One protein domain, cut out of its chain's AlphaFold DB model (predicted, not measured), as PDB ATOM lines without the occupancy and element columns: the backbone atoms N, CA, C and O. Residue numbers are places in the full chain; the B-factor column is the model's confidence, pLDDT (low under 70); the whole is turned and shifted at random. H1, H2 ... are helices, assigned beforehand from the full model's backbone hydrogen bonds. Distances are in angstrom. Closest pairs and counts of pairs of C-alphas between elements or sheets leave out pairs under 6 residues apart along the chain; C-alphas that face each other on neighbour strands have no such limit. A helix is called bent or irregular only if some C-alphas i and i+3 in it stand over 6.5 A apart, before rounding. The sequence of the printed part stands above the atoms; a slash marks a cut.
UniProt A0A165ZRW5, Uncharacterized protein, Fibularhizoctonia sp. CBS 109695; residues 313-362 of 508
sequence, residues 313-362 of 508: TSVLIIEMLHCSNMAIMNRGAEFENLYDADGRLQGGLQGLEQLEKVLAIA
ATOM      1  N   THR A 313     121.697   4.208  82.859       68.62
ATOM      2  CA  THR A 313     122.020   3.174  83.855       68.62
ATOM      3  C   THR A 313     121.181   3.351  85.123       68.62
ATOM      4  O   THR A 313     120.696   2.373  85.692       68.62
ATOM      5  N   SER A 314     120.969   4.594  85.563       63.78
ATOM      6  CA  SER A 314     120.167   4.870  86.757       63.78
ATOM      7  C   SER A 314     118.683   4.559  86.542       63.78
ATOM      8  O   SER A 314     118.071   3.947  87.419       63.78
ATOM      9  N   VAL A 315     118.127   4.860  85.362       71.62
ATOM     10  CA  VAL A 315     116.748   4.493  84.991       71.62
ATOM     11  C   VAL A 315     116.550   2.974  85.017       71.62
ATOM     12  O   VAL A 315     115.566   2.494  85.581       71.62
ATOM     13  N   LEU A 316     117.507   2.198  84.497       67.75
ATOM     14  CA  LEU A 316     117.434   0.734  84.509       67.75
ATOM     15  C   LEU A 316     117.521   0.142  85.926       67.75
ATOM     16  O   LEU A 316     116.780  -0.785  86.252       67.75
ATOM     17  N   ILE A 317     118.395   0.680  86.786       76.19
ATOM     18  CA  ILE A 317     118.515   0.242  88.189       76.19
ATOM     19  C   ILE A 317     117.222   0.535  88.956       76.19
ATOM     20  O   ILE A 317     116.759  -0.307  89.729       76.19
ATOM     21  N   ILE A 318     116.621   1.705  88.728       77.06
ATOM     22  CA  ILE A 318     115.338   2.080  89.327       77.06
ATOM     23  C   ILE A 318     114.238   1.113  88.872       77.06
ATOM     24  O   ILE A 318     113.476   0.636  89.713       77.06
ATOM     25  N   GLU A 319     114.193   0.762  87.587       79.88
ATOM     26  CA  GLU A 319     113.194  -0.161  87.037       79.88
ATOM     27  C   GLU A 319     113.380  -1.603  87.537       79.88
ATOM     28  O   GLU A 319     112.406  -2.270  87.883       79.88
ATOM     29  N   MET A 320     114.621  -2.093  87.656       73.69
ATOM     30  CA  MET A 320     114.899  -3.413  88.240       73.69
ATOM     31  C   MET A 320     114.507  -3.474  89.718       73.69
ATOM     32  O   MET A 320     113.897  -4.450  90.160       73.69
ATOM     33  N   LEU A 321     114.811  -2.420  90.481       73.00
ATOM     34  CA  LEU A 321     114.399  -2.312  91.877       73.00
ATOM     35  C   LEU A 321     112.869  -2.229  91.995       73.00
ATOM     36  O   LEU A 321     112.283  -2.831  92.894       73.00
ATOM     37  N   HIS A 322     112.212  -1.521  91.073       69.94
ATOM     38  CA  HIS A 322     110.758  -1.431  91.003       69.94
ATOM     39  C   HIS A 322     110.118  -2.794  90.711       69.94
ATOM     40  O   HIS A 322     109.252  -3.229  91.469       69.94
ATOM     41  N   CYS A 323     110.595  -3.510  89.688       73.25
ATOM     42  CA  CYS A 323     110.131  -4.854  89.340       73.25
ATOM     43  C   CYS A 323     110.338  -5.852  90.490       73.25
ATOM     44  O   CYS A 323     109.433  -6.622  90.802       73.25
ATOM     45  N   SER A 324     111.495  -5.812  91.159       68.75
ATOM     46  CA  SER A 324     111.787  -6.680  92.307       68.75
ATOM     47  C   SER A 324     110.848  -6.403  93.485       68.75
ATOM     48  O   SER A 324     110.262  -7.331  94.041       68.75
ATOM     49  N   ASN A 325     110.616  -5.129  93.812       72.56
ATOM     50  CA  ASN A 325     109.678  -4.756  94.869       72.56
ATOM     51  C   ASN A 325     108.236  -5.144  94.519       72.56
ATOM     52  O   ASN A 325     107.502  -5.609  95.387       72.56
ATOM     53  N   MET A 326     107.826  -4.993  93.257       73.00
ATOM     54  CA  MET A 326     106.498  -5.410  92.803       73.00
ATOM     55  C   MET A 326     106.326  -6.931  92.835       73.00
ATOM     56  O   MET A 326     105.254  -7.397  93.205       73.00
ATOM     57  N   ALA A 327     107.364  -7.709  92.522       71.69
ATOM     58  CA  ALA A 327     107.333  -9.166  92.660       71.69
ATOM     59  C   ALA A 327     107.205  -9.603  94.130       71.69
ATOM     60  O   ALA A 327     106.461 -10.530  94.435       71.69
ATOM     61  N   ILE A 328     107.873  -8.901  95.050       74.44
ATOM     62  CA  ILE A 328     107.774  -9.159  96.494       74.44
ATOM     63  C   ILE A 328     106.384  -8.795  97.033       74.44
ATOM     64  O   ILE A 328     105.836  -9.544  97.837       74.44
ATOM     65  N   MET A 329     105.805  -7.667  96.604       75.25
ATOM     66  CA  MET A 329     104.500  -7.197  97.091       75.25
ATOM     67  C   MET A 329     103.307  -7.938  96.477       75.25
ATOM     68  O   MET A 329     102.283  -8.065  97.139       75.25
ATOM     69  N   ASN A 330     103.424  -8.426  95.239       81.75
ATOM     70  CA  ASN A 330     102.352  -9.149  94.541       81.75
ATOM     71  C   ASN A 330     102.479 -10.676  94.653       81.75
ATOM     72  O   ASN A 330     101.814 -11.399  93.910       81.75
ATOM     73  N   ARG A 331     103.344 -11.186  95.534       83.81
ATOM     74  CA  ARG A 331     103.471 -12.631  95.741       83.81
ATOM     75  C   ARG A 331     102.219 -13.188  96.418       83.81
ATOM     76  O   ARG A 331     101.658 -12.549  97.309       83.81
ATOM     77  N   GLY A 332     101.811 -14.387  96.016       89.25
ATOM     78  CA  GLY A 332     100.755 -15.124  96.702       89.25
ATOM     79  C   GLY A 332     101.173 -15.549  98.115       89.25
ATOM     80  O   GLY A 332     102.365 -15.650  98.426       89.25
ATOM     81  N   ALA A 333     100.185 -15.772  98.986       86.44
ATOM     82  CA  ALA A 333     100.397 -16.161 100.386       86.44
ATOM     83  C   ALA A 333     101.134 -17.510 100.520       86.44
ATOM     84  O   ALA A 333     101.800 -17.770 101.517       86.44
ATOM     85  N   GLU A 334     101.091 -18.350  99.485       90.62
ATOM     86  CA  GLU A 334     101.828 -19.608  99.395       90.62
ATOM     87  C   GLU A 334     103.356 -19.433  99.473       90.62
ATOM     88  O   GLU A 334     104.060 -20.347  99.903       90.62
ATOM     89  N   PHE A 335     103.875 -18.247  99.135       83.62
ATOM     90  CA  PHE A 335     105.304 -17.924  99.205       83.62
ATOM     91  C   PHE A 335     105.697 -17.177 100.481       83.62
ATOM     92  O   PHE A 335     106.862 -16.811 100.640       83.62
ATOM     93  N   GLU A 336     104.761 -16.934 101.401       85.56
ATOM     94  CA  GLU A 336     105.036 -16.213 102.648       85.56
ATOM     95  C   GLU A 336     106.029 -16.980 103.532       85.56
ATOM     96  O   GLU A 336     106.914 -16.378 104.127       85.56
ATOM     97  N   ASN A 337     105.991 -18.316 103.487       89.69
ATOM     98  CA  ASN A 337     106.907 -19.197 104.223       89.69
ATOM     99  C   ASN A 337     108.360 -19.161 103.715       89.69
ATOM    100  O   ASN A 337     109.254 -19.647 104.402       89.69
ATOM    101  N   LEU A 338     108.613 -18.622 102.515       85.69
ATOM    102  CA  LEU A 338     109.970 -18.461 101.982       85.69
ATOM    103  C   LEU A 338     110.658 -17.206 102.518       85.69
ATOM    104  O   LEU A 338     111.837 -17.014 102.242       85.69
ATOM    105  N   TYR A 339     109.955 -16.336 103.244       85.81
ATOM    106  CA  TYR A 339     110.509 -15.099 103.776       85.81
ATOM    107  C   TYR A 339     110.283 -15.014 105.288       85.81
ATOM    108  O   TYR A 339     109.292 -15.511 105.810       85.81
ATOM    109  N   ASP A 340     111.211 -14.401 106.017       87.69
ATOM    110  CA  ASP A 340     111.026 -14.148 107.443       87.69
ATOM    111  C   ASP A 340     110.084 -12.967 107.689       87.69
ATOM    112  O   ASP A 340     109.657 -12.270 106.765       87.69
ATOM    113  N   ALA A 341     109.747 -12.747 108.963       85.69
ATOM    114  CA  ALA A 341     108.914 -11.623 109.380       85.69
ATOM    115  C   ALA A 341     109.511 -10.253 108.987       85.69
ATOM    116  O   ALA A 341     108.777  -9.269 108.919       85.69
ATOM    117  N   ASP A 342     110.814 -10.200 108.680       84.56
ATOM    118  CA  ASP A 342     111.533  -9.010 108.220       84.56
ATOM    119  C   ASP A 342     111.579  -8.901 106.679       84.56
ATOM    120  O   ASP A 342     112.159  -7.959 106.131       84.56
ATOM    121  N   GLY A 343     110.958  -9.840 105.956       80.94
ATOM    122  CA  GLY A 343     110.891  -9.865 104.497       80.94
ATOM    123  C   GLY A 343     112.166 -10.359 103.811       80.94
ATOM    124  O   GLY A 343     112.342 -10.116 102.615       80.94
ATOM    125  N   ARG A 344     113.062 -11.046 104.526       80.31
ATOM    126  CA  ARG A 344     114.281 -11.650 103.968       80.31
ATOM    127  C   ARG A 344     113.995 -13.067 103.510       80.31
ATOM    128  O   ARG A 344     113.315 -13.806 104.207       80.31
ATOM    129  N   LEU A 345     114.541 -13.457 102.361       78.81
ATOM    130  CA  LEU A 345     114.388 -14.814 101.836       78.81
ATOM    131  C   LEU A 345     115.048 -15.826 102.795       78.81
ATOM    132  O   LEU A 345     116.275 -15.873 102.915       78.81
ATOM    133  N   GLN A 346     114.241 -16.635 103.474       85.62
ATOM    134  CA  GLN A 346     114.696 -17.764 104.275       85.62
ATOM    135  C   GLN A 346     115.237 -18.862 103.353       85.62
ATOM    136  O   GLN A 346     114.695 -19.130 102.285       85.62
ATOM    137  N   GLY A 347     116.351 -19.485 103.739       84.38
ATOM    138  CA  GLY A 347     116.974 -20.552 102.947       84.38
ATOM    139  C   GLY A 347     117.765 -20.084 101.716       84.38
ATOM    140  O   GLY A 347     118.447 -20.903 101.109       84.38
ATOM    141  N   GLY A 348     117.778 -18.785 101.380       86.00
ATOM    142  CA  GLY A 348     118.565 -18.261 100.251       86.00
ATOM    143  C   GLY A 348     120.073 -18.532 100.375       86.00
ATOM    144  O   GLY A 348     120.725 -18.895  99.400       86.00
ATOM    145  N   LEU A 349     120.617 -18.446 101.595       78.00
ATOM    146  CA  LEU A 349     122.019 -18.786 101.872       78.00
ATOM    147  C   LEU A 349     122.293 -20.285 101.670       78.00
ATOM    148  O   LEU A 349     123.299 -20.662 101.084       78.00
ATOM    149  N   GLN A 350     121.361 -21.139 102.099       77.38
ATOM    150  CA  GLN A 350     121.460 -22.588 101.934       77.38
ATOM    151  C   GLN A 350     121.356 -22.992 100.454       77.38
ATOM    152  O   GLN A 350     122.049 -23.909 100.019       77.38
ATOM    153  N   GLY A 351     120.543 -22.278  99.669       76.69
ATOM    154  CA  GLY A 351     120.486 -22.417  98.213       76.69
ATOM    155  C   GLY A 351     121.802 -22.026  97.534       76.69
ATOM    156  O   GLY A 351     122.276 -22.752  96.663       76.69
ATOM    157  N   LEU A 352     122.443 -20.938  97.980       70.19
ATOM    158  CA  LEU A 352     123.772 -20.535  97.501       70.19
ATOM    159  C   LEU A 352     124.859 -21.559  97.861       70.19
ATOM    160  O   LEU A 352     125.686 -21.882  97.013       70.19
ATOM    161  N   GLU A 353     124.830 -22.131  99.065       79.44
ATOM    162  CA  GLU A 353     125.750 -23.206  99.471       79.44
ATOM    163  C   GLU A 353     125.523 -24.508  98.684       79.44
ATOM    164  O   GLU A 353     126.465 -25.245  98.386       79.44
ATOM    165  N   GLN A 354     124.274 -24.829  98.336       73.62
ATOM    166  CA  GLN A 354     123.968 -25.969  97.472       73.62
ATOM    167  C   GLN A 354     124.443 -25.724  96.037       73.62
ATOM    168  O   GLN A 354     125.029 -26.623  95.435       73.62
ATOM    169  N   LEU A 355     124.262 -24.510  95.515       64.44
ATOM    170  CA  LEU A 355     124.783 -24.111  94.210       64.44
ATOM    171  C   LEU A 355     126.316 -24.181  94.174       64.44
ATOM    172  O   LEU A 355     126.873 -24.698  93.211       64.44
ATOM    173  N   GLU A 356     126.994 -23.745  95.239       84.62
ATOM    174  CA  GLU A 356     128.447 -23.882  95.399       84.62
ATOM    175  C   GLU A 356     128.882 -25.352  95.328       84.62
ATOM    176  O   GLU A 356     129.806 -25.685  94.589       84.62
ATOM    177  N   LYS A 357     128.185 -26.254  96.032       79.19
ATOM    178  CA  LYS A 357     128.474 -27.699  95.991       79.19
ATOM    179  C   LYS A 357     128.277 -28.288  94.596       79.19
ATOM    180  O   LYS A 357     129.107 -29.075  94.149       79.19
ATOM    181  N   VAL A 358     127.209 -27.904  93.897       79.50
ATOM    182  CA  VAL A 358     126.940 -28.364  92.526       79.50
ATOM    183  C   VAL A 358     128.002 -27.842  91.557       79.50
ATOM    184  O   VAL A 358     128.509 -28.613  90.745       79.50
ATOM    185  N   LEU A 359     128.398 -26.572  91.677       76.31
ATOM    186  CA  LEU A 359     129.471 -25.983  90.875       76.31
ATOM    187  C   LEU A 359     130.826 -26.642  91.164       76.31
ATOM    188  O   LEU A 359     131.561 -26.934  90.227       76.31
ATOM    189  N   ALA A 360     131.142 -26.949  92.425       79.50
ATOM    190  CA  ALA A 360     132.369 -27.649  92.802       79.50
ATOM    191  C   ALA A 360     132.435 -29.075  92.226       79.50
ATOM    192  O   ALA A 360     133.493 -29.512  91.776       79.50
ATOM    193  N   ILE A 361     131.304 -29.789  92.187       82.06
ATOM    194  CA  ILE A 361     131.208 -31.109  91.544       82.06
ATOM    195  C   ILE A 361     131.361 -30.976  90.021       82.06
ATOM    196  O   ILE A 361     132.117 -31.733  89.411       82.06
ATOM    197  N   ALA A 362     130.684 -29.999  89.410       74.75
ATOM    198  CA  ALA A 362     130.727 -29.757  87.968       74.75
ATOM    199  C   ALA A 362     132.115 -29.309  87.470       74.75
ATOM    200  O   ALA A 362     132.490 -29.630  86.345       74.75
TER     201      ALA A 362
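What this domain is: This is residues 313 to 362 of the 508 residues of an uncharacterized protein of Fibularhizoctonia sp. CBS 109695 (UniProt A0A165ZRW5). Two helices, H1 and H3, form the spread arms of an open V, and the short helix H2 with the loop of residues 339 to 347 makes its base. The arms do not fold back on each other: residues 313 to 327 of H1 and residues 349 to 362 of H3 stick out free, and the space between them is empty. The printed part has 50 residues, with three named helices in the order H1, H2, H3 and no named strand; the class is all helix. The whole is only just loose, close to extended, with a radius of gyration of the C-alphas of 14.6 A, and its outline is flat, spanning 38 by 32 by 17 A.

Where its parts are: H1 is residues 313 to 329, 24.3 A from first to last C-alpha, and is the longest helix by residues. It begins at C-alpha 313 at (122.020, 3.174, 83.855) and ends at C-alpha 329 at (104.500, -7.197, 97.091). H2 is residues 333 to 338, 10.0 A long, and begins at C-alpha 333 at (100.397, -16.161, 100.386). H3 is residues 348 to 362, 20.8 A long, and ends at C-alpha 362 at (130.727, -29.757, 87.968).

How they stand to each other: H1 touches no helix; its residues 313 to 327 stand free. A tight link of 3 residues joins H1 to H2, yet the two are apart, with no C-alpha of the one within 8 A of the other. Residues 329 to 334 stand free as well. H2 is irregular: C-alphas 334 and 337 are 7.0 A apart. A short link of 9 residues joins H2 to H3, and these two are also apart. H3 is apart from H1, and its residues 349 to 362 stand free. Every O i to N i+4 pair is within hydrogen-bond range in H1 and H3; in H2 it is 0 of 2, while 2 of its 3 O i to N i+3 pairs are within range. H1 and H3 are not bent.

The domain as a whole: The two C-alphas farthest apart are those of Val 315 and Ile 361, at 39.0 A, and the first and last printed C-alphas, of Thr 313 and Ala 362, are 34.3 A apart. The printed part has no cut, and no link is long. The mean pLDDT of the printed part is 78.4; it is 72 in H1, 87 in H2 and 77 in H3. The model's confidence is under 70 at residues 313 to 314, 316, 322, 324 and 355.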